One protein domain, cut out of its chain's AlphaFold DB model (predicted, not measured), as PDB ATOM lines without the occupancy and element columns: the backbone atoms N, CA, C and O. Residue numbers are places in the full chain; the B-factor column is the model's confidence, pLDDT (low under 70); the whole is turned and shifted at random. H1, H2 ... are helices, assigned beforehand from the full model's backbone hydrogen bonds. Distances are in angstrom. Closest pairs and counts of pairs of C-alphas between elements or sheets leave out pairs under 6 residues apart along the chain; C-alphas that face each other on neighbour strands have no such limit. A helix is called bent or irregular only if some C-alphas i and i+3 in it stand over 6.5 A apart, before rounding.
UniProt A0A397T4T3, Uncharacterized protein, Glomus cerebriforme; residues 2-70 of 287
ATOM      1  N   ALA A   2     153.310 193.200 176.335       55.94
ATOM      2  CA  ALA A   2     152.929 194.423 177.032       55.94
ATOM      3  C   ALA A   2     152.176 194.022 178.333       55.94
ATOM      4  O   ALA A   2     151.465 193.013 178.303       55.94
ATOM      5  N   ARG A   3     152.378 194.724 179.460       65.00
ATOM      6  CA  ARG A   3     151.664 194.485 180.745       65.00
ATOM      7  C   ARG A   3     150.142 194.455 180.563       65.00
ATOM      8  O   ARG A   3     149.436 193.744 181.260       65.00
ATOM      9  N   GLU A   4     149.677 195.187 179.567       69.50
ATOM     10  CA  GLU A   4     148.300 195.465 179.184       69.50
ATOM     11  C   GLU A   4     147.439 194.214 178.914       69.50
ATOM     12  O   GLU A   4     146.216 194.284 178.991       69.50
ATOM     13  N   PHE A   5     148.053 193.064 178.608       81.25
ATOM     14  CA  PHE A   5     147.350 191.787 178.389       81.25
ATOM     15  C   PHE A   5     147.846 190.669 179.312       81.25
ATOM     16  O   PHE A   5     147.730 189.483 178.993       81.25
ATOM     17  N   GLU A   6     148.427 191.024 180.454       80.75
ATOM     18  CA  GLU A   6     148.798 190.048 181.471       80.75
ATOM     19  C   GLU A   6     147.550 189.300 181.975       80.75
ATOM     20  O   GLU A   6     146.442 189.834 181.997       80.75
ATOM     21  N   ASP A   7     147.701 188.017 182.308       85.62
ATOM     22  CA  ASP A   7     146.606 187.168 182.799       85.62
ATOM     23  C   ASP A   7     145.372 187.014 181.884       85.62
ATOM     24  O   ASP A   7     144.368 186.443 182.315       85.62
ATOM     25  N   PHE A   8     145.440 187.405 180.604       88.62
ATOM     26  CA  PHE A   8     144.295 187.323 179.681       88.62
ATOM     27  C   PHE A   8     143.640 185.928 179.635       88.62
ATOM     28  O   PHE A   8     142.427 185.821 179.483       88.62
ATOM     29  N   LYS A   9     144.418 184.852 179.837       88.19
ATOM     30  CA  LYS A   9     143.931 183.458 179.871       88.19
ATOM     31  C   LYS A   9     142.913 183.180 180.982       88.19
ATOM     32  O   LYS A   9     142.199 182.188 180.897       88.19
ATOM     33  N   LYS A  10     142.874 183.998 182.039       87.56
ATOM     34  CA  LYS A  10     141.915 183.861 183.147       87.56
ATOM     35  C   LYS A  10     140.552 184.475 182.821       87.56
ATOM     36  O   LYS A  10     139.566 184.109 183.450       87.56
ATOM     37  N   TYR A  11     140.510 185.415 181.876       87.00
ATOM     38  CA  TYR A  11     139.349 186.273 181.620       87.00
ATOM     39  C   TYR A  11     138.776 186.115 180.211       87.00
ATOM     40  O   TYR A  11     137.602 186.397 179.987       87.00
ATOM     41  N   LEU A  12     139.597 185.669 179.264       89.88
ATOM     42  CA  LEU A  12     139.190 185.359 177.904       89.88
ATOM     43  C   LEU A  12     139.070 183.846 177.729       89.88
ATOM     44  O   LEU A  12     139.842 183.075 178.296       89.88
ATOM     45  N   ASP A  13     138.126 183.448 176.888       89.00
ATOM     46  CA  ASP A  13     137.884 182.063 176.501       89.00
ATOM     47  C   ASP A  13     138.217 181.906 175.007       89.00
ATOM     48  O   ASP A  13     137.668 182.660 174.193       89.00
ATOM     49  N   PRO A  14     139.114 180.980 174.618       87.31
ATOM     50  CA  PRO A  14     139.443 180.752 173.216       87.31
ATOM     51  C   PRO A  14     138.233 180.302 172.382       87.31
ATOM     52  O   PRO A  14     138.162 180.655 171.206       87.31
ATOM     53  N   ASP A  15     137.259 179.591 172.959       86.88
ATOM     54  CA  ASP A  15     136.090 179.102 172.214       86.88
ATOM     55  C   ASP A  15     135.052 180.205 171.949       86.88
ATOM     56  O   ASP A  15     134.295 180.136 170.980       86.88
ATOM     57  N   ASN A  16     135.056 181.259 172.771       85.50
ATOM     58  CA  ASN A  16     134.136 182.398 172.689       85.50
ATOM     59  C   ASN A  16     134.848 183.724 172.362       85.50
ATOM     60  O   ASN A  16     134.300 184.809 172.591       85.50
ATOM     61  N   LEU A  17     136.072 183.653 171.833       86.31
ATOM     62  CA  LEU A  17     136.887 184.830 171.571       86.31
ATOM     63  C   LEU A  17     136.231 185.727 170.516       86.31
ATOM     64  O   LEU A  17     136.023 185.341 169.368       86.31
ATOM     65  N   SER A  18     135.962 186.969 170.903       86.06
ATOM     66  CA  SER A  18     135.425 188.010 170.033       86.06
ATOM     67  C   SER A  18     136.159 189.330 170.266       86.06
ATOM     68  O   SER A  18     136.760 189.551 171.319       86.06
ATOM     69  N   LEU A  19     136.088 190.262 169.315       83.69
ATOM     70  CA  LEU A  19     136.708 191.574 169.503       83.69
ATOM     71  C   LEU A  19     136.080 192.323 170.667       83.69
ATOM     72  O   LEU A  19     136.780 193.002 171.410       83.69
ATOM     73  N   ILE A  20     134.770 192.161 170.863       84.75
ATOM     74  CA  ILE A  20     134.082 192.788 171.986       84.75
ATOM     75  C   ILE A  20     134.570 192.234 173.328       84.75
ATOM     76  O   ILE A  20     134.772 193.026 174.239       84.75
ATOM     77  N   SER A  21     134.840 190.927 173.449       87.31
ATOM     78  CA  SER A  21     135.395 190.368 174.689       87.31
ATOM     79  C   SER A  21     136.823 190.853 174.946       87.31
ATOM     80  O   SER A  21     137.158 191.144 176.087       87.31
ATOM     81  N   ILE A  22     137.644 191.017 173.899       87.44
ATOM     82  CA  ILE A  22     138.998 191.589 174.024       87.44
ATOM     83  C   ILE A  22     138.924 193.058 174.465       87.44
ATOM     84  O   ILE A  22     139.630 193.460 175.384       87.44
ATOM     85  N   LEU A  23     138.047 193.847 173.838       85.69
ATOM     86  CA  LEU A  23     137.833 195.257 174.175       85.69
ATOM     87  C   LEU A  23     137.289 195.440 175.593       85.69
ATOM     88  O   LEU A  23     137.688 196.376 176.276       85.69
ATOM     89  N   GLN A  24     136.383 194.568 176.038       86.31
ATOM     90  CA  GLN A  24     135.857 194.588 177.402       86.31
ATOM     91  C   GLN A  24     136.935 194.224 178.420       86.31
ATOM     92  O   GLN A  24     137.145 194.988 179.352       86.31
ATOM     93  N   PHE A  25     137.666 193.128 178.188       87.88
ATOM     94  CA  PHE A  25     138.795 192.743 179.034       87.88
ATOM     95  C   PHE A  25     139.807 193.881 179.170       87.88
ATOM     96  O   PHE A  25     140.231 194.192 180.277       87.88
ATOM     97  N   TYR A  26     140.170 194.516 178.053       85.00
ATOM     98  CA  TYR A  26     141.181 195.562 178.083       85.00
ATOM     99  C   TYR A  26     140.668 196.867 178.698       85.00
ATOM    100  O   TYR A  26     141.411 197.548 179.391       85.00
ATOM    101  N   ARG A  27     139.384 197.194 178.515       83.31
ATOM    102  CA  ARG A  27     138.754 198.341 179.184       83.31
ATOM    103  C   ARG A  27     138.803 198.227 180.706       83.31
ATOM    104  O   ARG A  27     138.908 199.248 181.375       83.31
ATOM    105  N   ASP A  28     138.669 197.015 181.233       81.62
ATOM    106  CA  ASP A  28     138.678 196.770 182.676       81.62
ATOM    107  C   ASP A  28     140.103 196.819 183.272       81.62
ATOM    108  O   ASP A  28     140.258 196.742 184.489       81.62
ATOM    109  N   GLN A  29     141.138 196.977 182.436       78.12
ATOM    110  CA  GLN A  29     142.505 197.279 182.864       78.12
ATOM    111  C   GLN A  29     142.695 198.799 182.997       78.12
ATOM    112  O   GLN A  29     142.205 199.572 182.172       78.12
ATOM    113  N   ASP A  30     143.475 199.237 183.989       69.31
ATOM    114  CA  ASP A  30     143.722 200.664 184.281       69.31
ATOM    115  C   ASP A  30     144.462 201.430 183.155       69.31
ATOM    116  O   ASP A  30     144.565 202.657 183.201       69.31
ATOM    117  N   ASP A  31     144.945 200.735 182.122       77.12
ATOM    118  CA  ASP A  31     145.789 201.289 181.054       77.12
ATOM    119  C   ASP A  31     145.021 201.662 179.764       77.12
ATOM    120  O   ASP A  31     145.638 201.980 178.743       77.12
ATOM    121  N   PHE A  32     143.682 201.636 179.767       82.38
ATOM    122  CA  PHE A  32     142.881 201.960 178.578       82.38
ATOM    123  C   PHE A  32     142.965 203.457 178.219       82.38
ATOM    124  O   PHE A  32     142.527 204.334 178.965       82.38
ATOM    125  N   THR A  33     143.487 203.781 177.033       79.25
ATOM    126  CA  THR A  33     143.831 205.164 176.644       79.25
ATOM    127  C   THR A  33     142.688 205.930 175.981       79.25
ATOM    128  O   THR A  33     142.823 207.124 175.704       79.25
ATOM    129  N   TYR A  34     141.573 205.256 175.672       77.94
ATOM    130  CA  TYR A  34     140.430 205.791 174.915       77.94
ATOM    131  C   TYR A  34     140.776 206.316 173.506       77.94
ATOM    132  O   TYR A  34     139.902 206.807 172.786       77.94
ATOM    133  N   ASN A  35     142.029 206.188 173.062       80.19
ATOM    134  CA  ASN A  35     142.465 206.579 171.731       80.19
ATOM    135  C   ASN A  35     142.333 205.395 170.776       80.19
ATOM    136  O   ASN A  35     143.207 204.535 170.714       80.19
ATOM    137  N   LYS A  36     141.275 205.403 169.960       78.12
ATOM    138  CA  LYS A  36     140.941 204.325 169.014       78.12
ATOM    139  C   LYS A  36     142.128 203.806 168.194       78.12
ATOM    140  O   LYS A  36     142.192 202.607 167.953       78.12
ATOM    141  N   LEU A  37     143.052 204.671 167.767       76.94
ATOM    142  CA  LEU A  37     144.224 204.254 166.988       76.94
ATOM    143  C   LEU A  37     145.219 203.455 167.836       76.94
ATOM    144  O   LEU A  37     145.695 202.408 167.396       76.94
ATOM    145  N   ASN A  38     145.504 203.927 169.050       81.69
ATOM    146  CA  ASN A  38     146.402 203.245 169.981       81.69
ATOM    147  C   ASN A  38     145.801 201.912 170.430       81.69
ATOM    148  O   ASN A  38     146.467 200.881 170.350       81.69
ATOM    149  N   GLU A  39     144.522 201.933 170.807       82.56
ATOM    150  CA  GLU A  39     143.758 200.750 171.204       82.56
ATOM    151  C   GLU A  39     143.764 199.690 170.101       82.56
ATOM    152  O   GLU A  39     144.077 198.523 170.330       82.56
ATOM    153  N   HIS A  40     143.505 200.107 168.860       77.69
ATOM    154  CA  HIS A  40     143.553 199.208 167.716       77.69
ATOM    155  C   HIS A  40     144.954 198.630 167.506       77.69
ATOM    156  O   HIS A  40     145.091 197.430 167.287       77.69
ATOM    157  N   ALA A  41     146.008 199.448 167.576       80.56
ATOM    158  CA  ALA A  41     147.380 198.973 167.409       80.56
ATOM    159  C   ALA A  41     147.773 197.945 168.485       80.56
ATOM    160  O   ALA A  41     148.444 196.956 168.178       80.56
ATOM    161  N   LEU A  42     147.342 198.154 169.731       83.94
ATOM    162  CA  LEU A  42     147.564 197.225 170.838       83.94
ATOM    163  C   LEU A  42     146.809 195.913 170.632       83.94
ATOM    164  O   LEU A  42     147.417 194.845 170.711       83.94
ATOM    165  N   ILE A  43     145.529 195.978 170.261       85.31
ATOM    166  CA  ILE A  43     144.724 194.791 169.957       85.31
ATOM    167  C   ILE A  43     145.306 194.030 168.764       85.31
ATOM    168  O   ILE A  43     145.419 192.810 168.815       85.31
ATOM    169  N   SER A  44     145.751 194.717 167.706       81.75
ATOM    170  CA  SER A  44     146.410 194.070 166.566       81.75
ATOM    171  C   SER A  44     147.688 193.336 166.983       81.75
ATOM    172  O   SER A  44     147.902 192.201 166.560       81.75
ATOM    173  N   LYS A  45     148.522 193.941 167.842       84.31
ATOM    174  CA  LYS A  45     149.715 193.280 168.401       84.31
ATOM    175  C   LYS A  45     149.342 192.065 169.249       84.31
ATOM    176  O   LYS A  45     149.968 191.017 169.109       84.31
ATOM    177  N   PHE A  46     148.316 192.190 170.088       87.06
ATOM    178  CA  PHE A  46     147.815 191.092 170.909       87.06
ATOM    179  C   PHE A  46     147.288 189.936 170.052       87.06
ATOM    180  O   PHE A  46     147.646 188.787 170.287       87.06
ATOM    181  N   LEU A  47     146.533 190.222 168.988       85.69
ATOM    182  CA  LEU A  47     146.062 189.205 168.047       85.69
ATOM    183  C   LEU A  47     147.213 188.493 167.334       85.69
ATOM    184  O   LEU A  47     147.144 187.279 167.160       85.69
ATOM    185  N   MET A  48     148.275 189.206 166.943       84.81
ATOM    186  CA  MET A  48     149.464 188.557 166.374       84.81
ATOM    187  C   MET A  48     150.112 187.602 167.375       84.81
ATOM    188  O   MET A  48     150.450 186.483 167.005       84.81
ATOM    189  N   TYR A  49     150.190 187.991 168.645       88.44
ATOM    190  CA  TYR A  49     150.664 187.103 169.699       88.44
ATOM    191  C   TYR A  49     149.751 185.875 169.897       88.44
ATOM    192  O   TYR A  49     150.242 184.754 170.027       88.44
ATOM    193  N   LEU A  50     148.421 186.041 169.858       88.62
ATOM    194  CA  LEU A  50     147.479 184.916 169.943       88.62
ATOM    195  C   LEU A  50     147.639 183.913 168.790       88.62
ATOM    196  O   LEU A  50     147.442 182.716 168.995       88.62
ATOM    197  N   LEU A  51     148.019 184.375 167.593       87.00
ATOM    198  CA  LEU A  51     148.271 183.502 166.440       87.00
ATOM    199  C   LEU A  51     149.481 182.583 166.627       87.00
ATOM    200  O   LEU A  51     149.505 181.498 166.052       87.00
ATOM    201  N   GLU A  52     150.465 183.000 167.421       88.56
ATOM    202  CA  GLU A  52     151.668 182.214 167.714       88.56
ATOM    203  C   GLU A  52     151.414 181.128 168.776       88.56
ATOM    204  O   GLU A  52     152.237 180.230 168.956       88.56
ATOM    205  N   MET A  53     150.268 181.166 169.465       88.69
ATOM    206  CA  MET A  53     149.914 180.198 170.502       88.69
ATOM    207  C   MET A  53     149.003 179.083 169.964       88.69
ATOM    208  O   MET A  53     147.918 179.384 169.467       88.69
ATOM    209  N   PRO A  54     149.347 177.791 170.136       87.50
ATOM    210  CA  PRO A  54     148.580 176.679 169.562       87.50
ATOM    211  C   PRO A  54     147.096 176.683 169.953       87.50
ATOM    212  O   PRO A  54     146.234 176.598 169.081       87.50
ATOM    213  N   GLU A  55     146.804 176.865 171.244       89.19
ATOM    214  CA  GLU A  55     145.447 176.857 171.821       89.19
ATOM    215  C   GLU A  55     144.578 178.033 171.339       89.19
ATOM    216  O   GLU A  55     143.362 177.911 171.249       89.19
ATOM    217  N   TRP A  56     145.203 179.160 170.990       91.69
ATOM    218  CA  TRP A  56     144.518 180.414 170.649       91.69
ATOM    219  C   TRP A  56     144.531 180.716 169.152       91.69
ATOM    220  O   TRP A  56     143.706 181.488 168.664       91.69
ATOM    221  N   SER A  57     145.432 180.078 168.404       89.50
ATOM    222  CA  SER A  57     145.674 180.334 166.986       89.50
ATOM    223  C   SER A  57     144.415 180.191 166.138       89.50
ATOM    224  O   SER A  57     144.141 181.038 165.290       89.50
ATOM    225  N   LYS A  58     143.600 179.161 166.396       88.50
ATOM    226  CA  LYS A  58     142.340 178.923 165.680       88.50
ATOM    227  C   LYS A  58     141.338 180.052 165.922       88.50
ATOM    228  O   LYS A  58     140.761 180.558 164.963       88.50
ATOM    229  N   ALA A  59     141.171 180.465 167.176       85.50
ATOM    230  CA  ALA A  59     140.265 181.538 167.570       85.50
ATOM    231  C   ALA A  59     140.708 182.895 166.997       85.50
ATOM    232  O   ALA A  59     139.920 183.608 166.379       85.50
ATOM    233  N   ALA A  60     142.000 183.210 167.109       85.62
ATOM    234  CA  ALA A  60     142.584 184.429 166.559       85.62
ATOM    235  C   ALA A  60     142.525 184.471 165.022       85.62
ATOM    236  O   ALA A  60     142.281 185.530 164.442       85.62
ATOM    237  N   LEU A  61     142.696 183.330 164.341       84.75
ATOM    238  CA  LEU A  61     142.517 183.225 162.888       84.75
ATOM    239  C   LEU A  61     141.068 183.456 162.462       84.75
ATOM    240  O   LEU A  61     140.856 184.098 161.434       84.75
ATOM    241  N   SER A  62     140.091 182.940 163.212       82.50
ATOM    242  CA  SER A  62     138.672 183.208 162.955       82.50
ATOM    243  C   SER A  62     138.378 184.700 163.083       82.50
ATOM    244  O   SER A  62     137.849 185.296 162.149       82.50
ATOM    245  N   LEU A  63     138.853 185.338 164.158       79.31
ATOM    246  CA  LEU A  63     138.676 186.776 164.364       79.31
ATOM    247  C   LEU A  63     139.313 187.612 163.243       79.31
ATOM    248  O   LEU A  63     138.701 188.532 162.714       79.31
ATOM    249  N   LYS A  64     140.527 187.245 162.824       75.31
ATOM    250  CA  LYS A  64     141.260 187.890 161.723       75.31
ATOM    251  C   LYS A  64     140.555 187.767 160.366       75.31
ATOM    252  O   LYS A  64     140.798 188.579 159.478       75.31
ATOM    253  N   LYS A  65     139.757 186.713 160.167       67.94
ATOM    254  CA  LYS A  65     138.982 186.486 158.938       67.94
ATOM    255  C   LYS A  65     137.643 187.217 158.967       67.94
ATOM    256  O   LYS A  65     137.231 187.735 157.933       67.94
ATOM    257  N   ASP A  66     137.001 187.263 160.132       59.59
ATOM    258  CA  ASP A  66     135.697 187.904 160.332       59.59
ATOM    259  C   ASP A  66     135.803 189.431 160.435       59.59
ATOM    260  O   ASP A  66     134.893 190.162 160.036       59.59
ATOM    261  N   GLU A  67     136.936 189.931 160.921       59.50
ATOM    262  CA  GLU A  67     137.210 191.351 161.048       59.50
ATOM    263  C   GLU A  67     138.407 191.733 160.182       59.50
ATOM    264  O   GLU A  67     139.518 191.244 160.362       59.50
ATOM    265  N   LEU A  68     138.159 192.644 159.240       51.06
ATOM    266  CA  LEU A  68     139.103 193.313 158.334       51.06
ATOM    267  C   LEU A  68     140.199 194.122 159.074       51.06
ATOM    268  O   LEU A  68     140.448 195.280 158.765       51.06
ATOM    269  N   LEU A  69     140.892 193.536 160.050       52.44
ATOM    270  CA  LEU A  69     141.915 194.180 160.883       52.44
ATOM    271  C   LEU A  69     143.306 194.225 160.218       52.44
ATOM    272  O   LEU A  69     144.314 194.366 160.904       52.44
ATOM    273  N   LEU A  70     143.397 194.103 158.887       45.91
ATOM    274  CA  LEU A  70     144.676 194.102 158.162       45.91
ATOM    275  C   LEU A  70     144.664 194.854 156.822       45.91
ATOM    276  O   LEU A  70     145.389 194.477 155.901       45.91
TER     277      LEU A  70
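Overview. This is residues 2 to 70 of the 287 residues of an uncharacterized protein of Glomus cerebriforme (UniProt A0A397T4T3). Long helix H3 and H4 meet near their linked ends as a V; H2 comes near both arms from one side, and tiny H1 is near H2. The printed part has 69 residues with four named helices, H1 to H4 in chain order: all helix, compact, radius of gyration of the C-alphas 11.3 A, spans 28 by 27 by 18 A.

Along the chain. Find C-alpha 36 at (140.941, 204.325, 169.014); H3 runs 24.6 A to residue 52. H4, residues 54 to 66, runs 19.4 A to (135.697, 187.904, 160.332); it is irregular, C-alphas 55 and 58 being 7.2 A apart. H2 is residues 19 to 27, 12.0 A; H1 is residues 8 to 11, 5.4 A.

Arrangement. Look at residues 47 to 51 of H3 and 56 to 61 of H4: there alone they touch, closest C-alphas Leu 51 and Ser 57 at 4.1 A, opposite ways at a steep tilt of 45 degrees. H2 is close but not clearly touching H3, closest C-alphas Ile 22 and Ile 43 at 7.7 A. Every O i to N i+4 pair is within hydrogen-bond range in H2, 12 of 13 in H3, 7 of 9 in H4; H1 is too short.

Size, cuts and confidence. The printed part has no cut and no long link. Residues 2 to 4, 30 and 65 to 70 have pLDDT under 70.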